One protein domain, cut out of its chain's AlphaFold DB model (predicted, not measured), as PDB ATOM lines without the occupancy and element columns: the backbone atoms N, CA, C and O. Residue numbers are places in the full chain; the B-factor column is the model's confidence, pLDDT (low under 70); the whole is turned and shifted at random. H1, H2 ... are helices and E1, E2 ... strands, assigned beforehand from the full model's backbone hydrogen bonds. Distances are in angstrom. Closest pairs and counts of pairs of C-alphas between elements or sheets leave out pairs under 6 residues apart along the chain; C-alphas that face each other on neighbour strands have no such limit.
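Overview. This is residues 3 to 75 of the 78 residues of the protein "CRISPR-associated Cas2 family protein" of Brockia lithotrophica (UniProt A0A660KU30). Three antiparallel hairpins of strands stand loosely in a row: E3 and E4 make the middle, E1 and E2 lie beyond the E3 edge, and E5 and E6 lie beyond the E4 edge. The single helix, H1, runs alongside the middle hairpin over one of its faces. The 73 printed residues hold one named helix and six named strands, in the order E1, E2, H1, E3, E4, E5, E6; each hairpin is its own sheet of two strands, and the class is mixed, helices and strands. The whole is only just compact, close to loose, with a radius of gyration of the C-alphas of 13.5 A and spans of 38 by 32 by 22 A.

Along the chain. Find C-alpha 38 at (133.250, 110.742, 83.239); from there E3, residues 38 to 43, runs 17.2 A, and E4, residues 51 to 56, runs 17.4 A. Look next for H1, residues 16 to 30, which begins at C-alpha 16 at (118.094, 109.361, 93.236) and is 20.7 A long. E1, residues 3 to 5, and E2, residues 8 to 10, are short, 5.7 A and 7.0 A. E5, residues 61 to 66, is 14.5 A long, and E6, residues 69 to 74, is 15.6 A long and ends at C-alpha 74 at (143.281, 99.161, 89.487).

Arrangement. Start at the hairpin of E3 and E4, antiparallel at 165 degrees, where N 40 and O 54 are 2.9 A apart, within hydrogen-bond range. H1 and E3 are near each other, with 10 pairs of C-alphas within 10 A. The closest C-alphas of H1 and E4 are those of Glu 27 and Leu 56, 7.6 A apart. In H1 every O i to N i+4 pair is within hydrogen-bond range. E2 and E3 are near each other, with 7 pairs of C-alphas within 10 A. In the hairpin of E1 and E2, antiparallel at 142 degrees, look for N 8 and O 5, 2.8 A apart. E4 and E5 are near each other, with 6 pairs within 10 A. In the hairpin of E5 and E6, antiparallel at 145 degrees, N 64 and O 71 are 3.0 A apart. H1 is apart from both E5 and E6.

Size, cuts and confidence. The two C-alphas farthest apart are those of Arg 32 and Asp 67, at 38.2 A. The printed part, residues 3 to 75, has no cut, and no link is long. The mean pLDDT of the printed part is 89.5; look for values under 70 at residues 59 to 60 and at residue 75.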
ATOM      1  N   GLU A   3     127.993 124.435  86.500       97.56
ATOM      2  CA  GLU A   3     129.368 124.208  86.050       97.56
ATOM      3  C   GLU A   3     130.311 125.102  86.866       97.56
ATOM      4  O   GLU A   3     130.177 126.324  86.859       97.56
ATOM      5  N   LEU A   4     131.214 124.492  87.634       97.31
ATOM      6  CA  LEU A   4     132.168 125.207  88.491       97.31
ATOM      7  C   LEU A   4     133.505 125.467  87.791       97.31
ATOM      8  O   LEU A   4     134.216 126.406  88.134       97.31
ATOM      9  N   ALA A   5     133.846 124.607  86.839       97.75
ATOM     10  CA  ALA A   5     135.036 124.655  86.004       97.75
ATOM     11  C   ALA A   5     134.744 123.855  84.721       97.75
ATOM     12  O   ALA A   5     133.793 123.070  84.739       97.75
ATOM     13  N   PRO A   6     135.541 123.995  83.646       96.69
ATOM     14  CA  PRO A   6     135.324 123.245  82.411       96.69
ATOM     15  C   PRO A   6     135.165 121.741  82.669       96.69
ATOM     16  O   PRO A   6     136.090 121.089  83.155       96.69
ATOM     17  N   GLY A   7     133.978 121.200  82.379       94.25
ATOM     18  CA  GLY A   7     133.670 119.776  82.569       94.25
ATOM     19  C   GLY A   7     133.372 119.343  84.013       94.25
ATOM     20  O   GLY A   7     133.165 118.156  84.257       94.25
ATOM     21  N   VAL A   8     133.319 120.271  84.977       96.69
ATOM     22  CA  VAL A   8     133.034 119.987  86.393       96.69
ATOM     23  C   VAL A   8     131.672 120.543  86.766       96.69
ATOM     24  O   VAL A   8     131.482 121.756  86.871       96.69
ATOM     25  N   TYR A   9     130.736 119.645  87.053       97.00
ATOM     26  CA  TYR A   9     129.352 120.001  87.310       97.00
ATOM     27  C   TYR A   9     128.876 119.554  88.693       97.00
ATOM     28  O   TYR A   9     129.173 118.450  89.143       97.00
ATOM     29  N   VAL A  10     128.086 120.398  89.364       96.50
ATOM     30  CA  VAL A  10     127.560 120.133  90.710       96.50
ATOM     31  C   VAL A  10     126.035 120.215  90.757       96.50
ATOM     32  O   VAL A  10     125.412 121.180  90.301       96.50
ATOM     33  N   GLY A  11     125.410 119.195  91.351       94.94
ATOM     34  CA  GLY A  11     123.975 119.125  91.633       94.94
ATOM     35  C   GLY A  11     123.714 118.813  93.107       94.94
ATOM     36  O   GLY A  11     123.775 117.663  93.516       94.94
ATOM     37  N   VAL A  12     123.392 119.830  93.914       90.19
ATOM     38  CA  VAL A  12     123.296 119.692  95.388       90.19
ATOM     39  C   VAL A  12     122.035 118.954  95.859       90.19
ATOM     40  O   VAL A  12     122.042 118.318  96.908       90.19
ATOM     41  N   ARG A  13     120.927 119.046  95.113       90.69
ATOM     42  CA  ARG A  13     119.603 118.543  95.538       90.69
ATOM     43  C   ARG A  13     119.013 117.506  94.584       90.69
ATOM     44  O   ARG A  13     117.799 117.438  94.411       90.69
ATOM     45  N   PHE A  14     119.861 116.728  93.921       93.94
ATOM     46  CA  PHE A  14     119.381 115.650  93.062       93.94
ATOM     47  C   PHE A  14     118.847 114.499  93.910       93.94
ATOM     48  O   PHE A  14     119.576 113.892  94.692       93.94
ATOM     49  N   SER A  15     117.560 114.197  93.738       95.38
ATOM     50  CA  SER A  15     117.010 112.930  94.210       95.38
ATOM     51  C   SER A  15     117.656 111.769  93.441       95.38
ATOM     52  O   SER A  15     118.170 111.988  92.336       95.38
ATOM     53  N   PRO A  16     117.591 110.528  93.958       95.94
ATOM     54  CA  PRO A  16     118.094 109.361  93.236       95.94
ATOM     55  C   PRO A  16     117.552 109.264  91.803       95.94
ATOM     56  O   PRO A  16     118.326 109.086  90.871       95.94
ATOM     57  N   ALA A  17     116.252 109.511  91.607       97.19
ATOM     58  CA  ALA A  17     115.617 109.468  90.289       97.19
ATOM     59  C   ALA A  17     116.040 110.612  89.347       97.19
ATOM     60  O   ALA A  17     115.987 110.458  88.132       97.19
ATOM     61  N   VAL A  18     116.399 111.794  89.867       96.69
ATOM     62  CA  VAL A  18     116.953 112.879  89.031       96.69
ATOM     63  C   VAL A  18     118.383 112.542  88.627       96.69
ATOM     64  O   VAL A  18     118.740 112.714  87.467       96.69
ATOM     65  N   ARG A  19     119.185 112.046  89.575       96.62
ATOM     66  CA  ARG A  19     120.568 111.638  89.330       96.62
ATOM     67  C   ARG A  19     120.648 110.529  88.281       96.62
ATOM     68  O   ARG A  19     121.486 110.627  87.396       96.62
ATOM     69  N   GLU A  20     119.776 109.525  88.362       97.38
ATOM     70  CA  GLU A  20     119.773 108.418  87.399       97.38
ATOM     71  C   GLU A  20     119.479 108.908  85.979       97.38
ATOM     72  O   GLU A  20     120.247 108.623  85.075       97.38
ATOM     73  N   ARG A  21     118.479 109.779  85.800       97.50
ATOM     74  CA  ARG A  21     118.177 110.381  84.487       97.50
ATOM     75  C   ARG A  21     119.323 111.214  83.915       97.50
ATOM     76  O   ARG A  21     119.546 111.222  82.707       97.50
ATOM     77  N   VAL A  22     120.042 111.944  84.774       96.62
ATOM     78  CA  VAL A  22     121.252 112.672  84.356       96.62
ATOM     79  C   VAL A  22     122.318 111.687  83.887       96.62
ATOM     80  O   VAL A  22     122.941 111.923  82.858       96.62
ATOM     81  N   TRP A  23     122.509 110.591  84.621       96.88
ATOM     82  CA  TRP A  23     123.469 109.555  84.266       96.88
ATOM     83  C   TRP A  23     123.123 108.875  82.939       96.88
ATOM     84  O   TRP A  23     123.982 108.830  82.070       96.88
ATOM     85  N   GLU A  24     121.868 108.466  82.740       97.88
ATOM     86  CA  GLU A  24     121.375 107.876  81.485       97.88
ATOM     87  C   GLU A  24     121.659 108.793  80.284       97.88
ATOM     88  O   GLU A  24     122.191 108.354  79.269       97.88
ATOM     89  N   THR A  25     121.402 110.099  80.424       96.88
ATOM     90  CA  THR A  25     121.693 111.082  79.362       96.88
ATOM     91  C   THR A  25     123.192 111.143  79.040       96.88
ATOM     92  O   THR A  25     123.584 111.210  77.876       96.88
ATOM     93  N   VAL A  26     124.045 111.130  80.069       95.62
ATOM     94  CA  VAL A  26     125.504 111.145  79.893       95.62
ATOM     95  C   VAL A  26     125.989 109.846  79.252       95.62
ATOM     96  O   VAL A  26     126.822 109.903  78.351       95.62
ATOM     97  N   GLU A  27     125.460 108.694  79.668       95.81
ATOM     98  CA  GLU A  27     125.759 107.387  79.075       95.81
ATOM     99  C   GLU A  27     125.407 107.346  77.589       95.81
ATOM    100  O   GLU A  27     126.241 106.945  76.776       95.81
ATOM    101  N   GLU A  28     124.218 107.823  77.215       96.81
ATOM    102  CA  GLU A  28     123.774 107.893  75.820       96.81
ATOM    103  C   GLU A  28     124.722 108.725  74.945       96.81
ATOM    104  O   GLU A  28     125.027 108.346  73.811       96.81
ATOM    105  N   TRP A  29     125.215 109.854  75.460       95.25
ATOM    106  CA  TRP A  29     126.161 110.703  74.732       95.25
ATOM    107  C   TRP A  29     127.551 110.076  74.660       95.25
ATOM    108  O   TRP A  29     128.200 110.129  73.613       95.25
ATOM    109  N   PHE A  30     127.985 109.433  75.744       94.44
ATOM    110  CA  PHE A  30     129.314 108.843  75.865       94.44
ATOM    111  C   PHE A  30     129.580 107.741  74.833       94.44
ATOM    112  O   PHE A  30     130.724 107.561  74.427       94.44
ATOM    113  N   ILE A  31     128.544 107.052  74.336       91.44
ATOM    114  CA  ILE A  31     128.660 106.029  73.274       91.44
ATOM    115  C   ILE A  31     129.397 106.559  72.029       91.44
ATOM    116  O   ILE A  31     130.015 105.788  71.296       91.44
ATOM    117  N   ARG A  32     129.323 107.868  71.766       91.25
ATOM    118  CA  ARG A  32     129.934 108.510  70.594       91.25
ATOM    119  C   ARG A  32     131.316 109.096  70.856       91.25
ATOM    120  O   ARG A  32     131.969 109.522  69.906       91.25
ATOM    121  N   GLU A  33     131.752 109.122  72.107       89.31
ATOM    122  CA  GLU A  33     133.023 109.712  72.496       89.31
ATOM    123  C   GLU A  33     134.149 108.679  72.466       89.31
ATOM    124  O   GLU A  33     133.986 107.517  72.838       89.31
ATOM    125  N   SER A  34     135.335 109.117  72.046       85.75
ATOM    126  CA  SER A  34     136.552 108.303  72.089       85.75
ATOM    127  C   SER A  34     137.614 109.026  72.907       85.75
ATOM    128  O   SER A  34     137.865 110.209  72.700       85.75
ATOM    129  N   GLY A  35     138.211 108.330  73.877       86.62
ATOM    130  CA  GLY A  35     139.226 108.914  74.762       86.62
ATOM    131  C   GLY A  35     138.689 109.847  75.856       86.62
ATOM    132  O   GLY A  35     139.486 110.450  76.569       86.62
ATOM    133  N   ALA A  36     137.369 109.959  76.019       90.62
ATOM    134  CA  ALA A  36     136.753 110.689  77.126       90.62
ATOM    135  C   ALA A  36     136.584 109.797  78.364       90.62
ATOM    136  O   ALA A  36     136.649 108.567  78.293       90.62
ATOM    137  N   SER A  37     136.359 110.405  79.527       91.44
ATOM    138  CA  SER A  37     135.970 109.699  80.752       91.44
ATOM    139  C   SER A  37     135.109 110.604  81.622       91.44
ATOM    140  O   SER A  37     135.296 111.820  81.632       91.44
ATOM    141  N   VAL A  38     134.157 110.016  82.341       93.56
ATOM    142  CA  VAL A  38     133.250 110.742  83.239       93.56
ATOM    143  C   VAL A  38     133.203 110.026  84.574       93.56
ATOM    144  O   VAL A  38     133.126 108.803  84.613       93.56
ATOM    145  N   VAL A  39     133.206 110.790  85.663       93.00
ATOM    146  CA  VAL A  39     132.976 110.283  87.016       93.00
ATOM    147  C   VAL A  39     131.832 111.071  87.638       93.00
ATOM    148  O   VAL A  39     131.843 112.300  87.641       93.00
ATOM    149  N   MET A  40     130.855 110.361  88.195       93.81
ATOM    150  CA  MET A  40     129.798 110.942  89.013       93.81
ATOM    151  C   MET A  40     129.925 110.413  90.434       93.81
ATOM    152  O   MET A  40     129.878 109.205  90.650       93.81
ATOM    153  N   VAL A  41     130.029 111.319  91.404       93.12
ATOM    154  CA  VAL A  41     130.034 110.996  92.835       93.12
ATOM    155  C   VAL A  41     128.822 111.604  93.521       93.12
ATOM    156  O   VAL A  41     128.373 112.696  93.165       93.12
ATOM    157  N   TRP A  42     128.275 110.909  94.511       94.50
ATOM    158  CA  TRP A  42     127.189 111.437  95.332       94.50
ATOM    159  C   TRP A  42     127.203 110.836  96.735       94.50
ATOM    160  O   TRP A  42     127.764 109.766  96.965       94.50
ATOM    161  N   ARG A  43     126.540 111.524  97.670       93.38
ATOM    162  CA  ARG A  43     126.323 110.996  99.016       93.38
ATOM    163  C   ARG A  43     125.297 109.868  98.988       93.38
ATOM    164  O   ARG A  43     124.157 110.085  98.574       93.38
ATOM    165  N   ASP A  44     125.681 108.711  99.496       92.81
ATOM    166  CA  ASP A  44     124.851 107.519  99.603       92.81
ATOM    167  C   ASP A  44     124.985 106.896 100.998       92.81
ATOM    168  O   ASP A  44     125.942 106.169 101.247       92.81
ATOM    169  N   PRO A  45     124.034 107.148 101.914       92.06
ATOM    170  CA  PRO A  45     124.102 106.637 103.284       92.06
ATOM    171  C   PRO A  45     124.112 105.107 103.397       92.06
ATOM    172  O   PRO A  45     124.340 104.585 104.484       92.06
ATOM    173  N   THR A  46     123.815 104.385 102.311       91.00
ATOM    174  CA  THR A  46     123.828 102.916 102.294       91.00
ATOM    175  C   THR A  46     125.206 102.334 101.987       91.00
ATOM    176  O   THR A  46     125.417 101.142 102.200       91.00
ATOM    177  N   GLN A  47     126.143 103.160 101.511       87.94
ATOM    178  CA  GLN A  47     127.510 102.748 101.221       87.94
ATOM    179  C   GLN A  47     128.466 103.116 102.363       87.94
ATOM    180  O   GLN A  47     128.283 104.141 103.029       87.94
ATOM    181  N   PRO A  48     129.535 102.333 102.578       84.88
ATOM    182  CA  PRO A  48     130.609 102.715 103.488       84.88
ATOM    183  C   PRO A  48     131.213 104.071 103.104       84.88
ATOM    184  O   PRO A  48     131.401 104.373 101.930       84.88
ATOM    185  N   GLY A  49     131.483 104.924 104.095       84.62
ATOM    186  CA  GLY A  49     131.929 106.303 103.848       84.62
ATOM    187  C   GLY A  49     130.845 107.233 103.283       84.62
ATOM    188  O   GLY A  49     131.153 108.355 102.891       84.62
ATOM    189  N   GLU A  50     129.590 106.779 103.247       91.88
ATOM    190  CA  GLU A  50     128.426 107.491 102.717       91.88
ATOM    191  C   GLU A  50     128.613 108.029 101.290       91.88
ATOM    192  O   GLU A  50     128.063 109.076 100.938       91.88
ATOM    193  N   MET A  51     129.404 107.348 100.458       89.06
ATOM    194  CA  MET A  51     129.756 107.808  99.118       89.06
ATOM    195  C   MET A  51     129.569 106.700  98.092       89.06
ATOM    196  O   MET A  51     130.065 105.589  98.252       89.06
ATOM    197  N   SER A  52     128.909 107.052  96.997       90.44
ATOM    198  CA  SER A  52     128.791 106.212  95.813       90.44
ATOM    199  C   SER A  52     129.428 106.897  94.615       90.44
ATOM    200  O   SER A  52     129.492 108.130  94.537       90.44
ATOM    201  N   VAL A  53     129.875 106.082  93.664       89.00
ATOM    202  CA  VAL A  53     130.522 106.522  92.431       89.00
ATOM    203  C   VAL A  53     130.017 105.710  91.237       89.00
ATOM    204  O   VAL A  53     129.774 104.511  91.349       89.00
ATOM    205  N   LYS A  54     129.866 106.372  90.089       90.12
ATOM    206  CA  LYS A  54     129.751 105.756  88.760       90.12
ATOM    207  C   LYS A  54     130.802 106.364  87.844       90.12
ATOM    208  O   LYS A  54     131.207 107.511  88.044       90.12
ATOM    209  N   PHE A  55     131.226 105.608  86.841       89.75
ATOM    210  CA  PHE A  55     132.216 106.065  85.878       89.75
ATOM    211  C   PHE A  55     131.942 105.520  84.473       89.75
ATOM    212  O   PHE A  55     131.337 104.464  84.314       89.75
ATOM    213  N   LEU A  56     132.426 106.248  83.471       91.00
ATOM    214  CA  LEU A  56     132.524 105.839  82.072       91.00
ATOM    215  C   LEU A  56     133.960 106.099  81.607       91.00
ATOM    216  O   LEU A  56     134.534 107.132  81.957       91.00
ATOM    217  N   GLY A  57     134.540 105.194  80.817       87.56
ATOM    218  CA  GLY A  57     135.903 105.339  80.294       87.56
ATOM    219  C   GLY A  57     137.006 104.817  81.227       87.56
ATOM    220  O   GLY A  57     136.863 103.757  81.836       87.56
ATOM    221  N   LEU A  58     138.139 105.525  81.276       77.75
ATOM    222  CA  LEU A  58     139.371 105.114  81.948       77.75
ATOM    223  C   LEU A  58     139.737 106.026  83.141       77.75
ATOM    224  O   LEU A  58     139.441 107.219  83.136       77.75
ATOM    225  N   PRO A  59     140.501 105.501  84.115       63.06
ATOM    226  CA  PRO A  59     140.716 104.077  84.342       63.06
ATOM    227  C   PRO A  59     139.431 103.449  84.907       63.06
ATOM    228  O   PRO A  59     138.818 104.048  85.794       63.06
ATOM    229  N   PRO A  60     139.036 102.239  84.475       66.12
ATOM    230  CA  PRO A  60     138.047 101.472  85.205       66.12
ATOM    231  C   PRO A  60     138.701 101.060  86.522       66.12
ATOM    232  O   PRO A  60     139.458 100.088  86.597       66.12
ATOM    233  N   ILE A  61     138.484 101.862  87.559       72.88
ATOM    234  CA  ILE A  61     138.738 101.427  88.921       72.88
ATOM    235  C   ILE A  61     137.569 100.548  89.319       72.88
ATOM    236  O   ILE A  61     136.410 100.935  89.193       72.88
ATOM    237  N   ASP A  62     137.875  99.350  89.786       74.94
ATOM    238  CA  ASP A  62     136.861  98.546  90.434       74.94
ATOM    239  C   ASP A  62     136.772  98.991  91.891       74.94
ATOM    240  O   ASP A  62     137.781  99.030  92.600       74.94
ATOM    241  N   ILE A  63     135.582  99.397  92.320       77.62
ATOM    242  CA  ILE A  63     135.363  99.837  93.692       77.62
ATOM    243  C   ILE A  63     135.010  98.604  94.503       77.62
ATOM    244  O   ILE A  63     133.926  98.042  94.362       77.62
ATOM    245  N   VAL A  64     135.942  98.180  95.349       83.62
ATOM    246  CA  VAL A  64     135.782  96.975  96.161       83.62
ATOM    247  C   VAL A  64     135.554  97.347  97.616       83.62
ATOM    248  O   VAL A  64     136.225  98.223  98.164       83.62
ATOM    249  N   LEU A  65     134.600  96.661  98.242       81.88
ATOM    250  CA  LEU A  65     134.400  96.721  99.680       81.88
ATOM    251  C   LEU A  65     135.299  95.684 100.349       81.88
ATOM    252  O   LEU A  65     135.109  94.484 100.159       81.88
ATOM    253  N   GLN A  66     136.256  96.148 101.147       86.62
ATOM    254  CA  GLN A  66     137.150  95.284 101.907       86.62
ATOM    255  C   GLN A  66     137.250  95.784 103.345       86.62
ATOM    256  O   GLN A  66     137.577  96.942 103.581       86.62
ATOM    257  N   ASP A  67     136.915  94.918 104.303       86.94
ATOM    258  CA  ASP A  67     136.971  95.208 105.743       86.94
ATOM    259  C   ASP A  67     136.209  96.484 106.161       86.94
ATOM    260  O   ASP A  67     136.591  97.186 107.094       86.94
ATOM    261  N   GLY A  68     135.115  96.803 105.457       80.38
ATOM    262  CA  GLY A  68     134.316  98.009 105.704       80.38
ATOM    263  C   GLY A  68     134.840  99.281 105.026       80.38
ATOM    264  O   GLY A  68     134.233 100.338 105.181       80.38
ATOM    265  N   PHE A  69     135.918  99.192 104.247       80.50
ATOM    266  CA  PHE A  69     136.488 100.301 103.484       80.50
ATOM    267  C   PHE A  69     136.177 100.172 101.992       80.50
ATOM    268  O   PHE A  69     136.258  99.083 101.421       80.50
ATOM    269  N   LEU A  70     135.869 101.301 101.349       79.38
ATOM    270  CA  LEU A  70     135.852 101.395  99.891       79.38
ATOM    271  C   LEU A  70     137.282 101.595  99.389       79.38
ATOM    272  O   LEU A  70     137.932 102.584  99.731       79.38
ATOM    273  N   LEU A  71     137.761 100.664  98.570       83.56
ATOM    274  CA  LEU A  71     139.083 100.719  97.957       83.56
ATOM    275  C   LEU A  71     138.955 100.803  96.436       83.56
ATOM    276  O   LEU A  71     138.135 100.114  95.829       83.56
ATOM    277  N   ALA A  72     139.810 101.614  95.813       82.81
ATOM    278  CA  ALA A  72     139.968 101.617  94.366       82.81
ATOM    279  C   ALA A  72     140.950 100.510  93.959       82.81
ATOM    280  O   ALA A  72     142.143 100.570  94.263       82.81
ATOM    281  N   ARG A  73     140.456  99.501  93.243       82.00
ATOM    282  CA  ARG A  73     141.270  98.444  92.648       82.00
ATOM    283  C   ARG A  73     141.563  98.800  91.197       82.00
ATOM    284  O   ARG A  73     140.667  98.813  90.355       82.00
ATOM    285  N   ARG A  74     142.835  99.048  90.881       77.12
ATOM    286  CA  ARG A  74     143.281  99.161  89.487       77.12
ATOM    287  C   ARG A  74     143.214  97.776  88.843       77.12
ATOM    288  O   ARG A  74     143.866  96.848  89.323       77.12
ATOM    289  N   LEU A  75     142.444  97.636  87.764       66.62
ATOM    290  CA  LEU A  75     142.522  96.452  86.913       66.62
ATOM    291  C   LEU A  75     143.942  96.393  86.333       66.62
ATOM    292  O   LEU A  75     144.421  97.376  85.765       66.62
TER     293      LEU A  75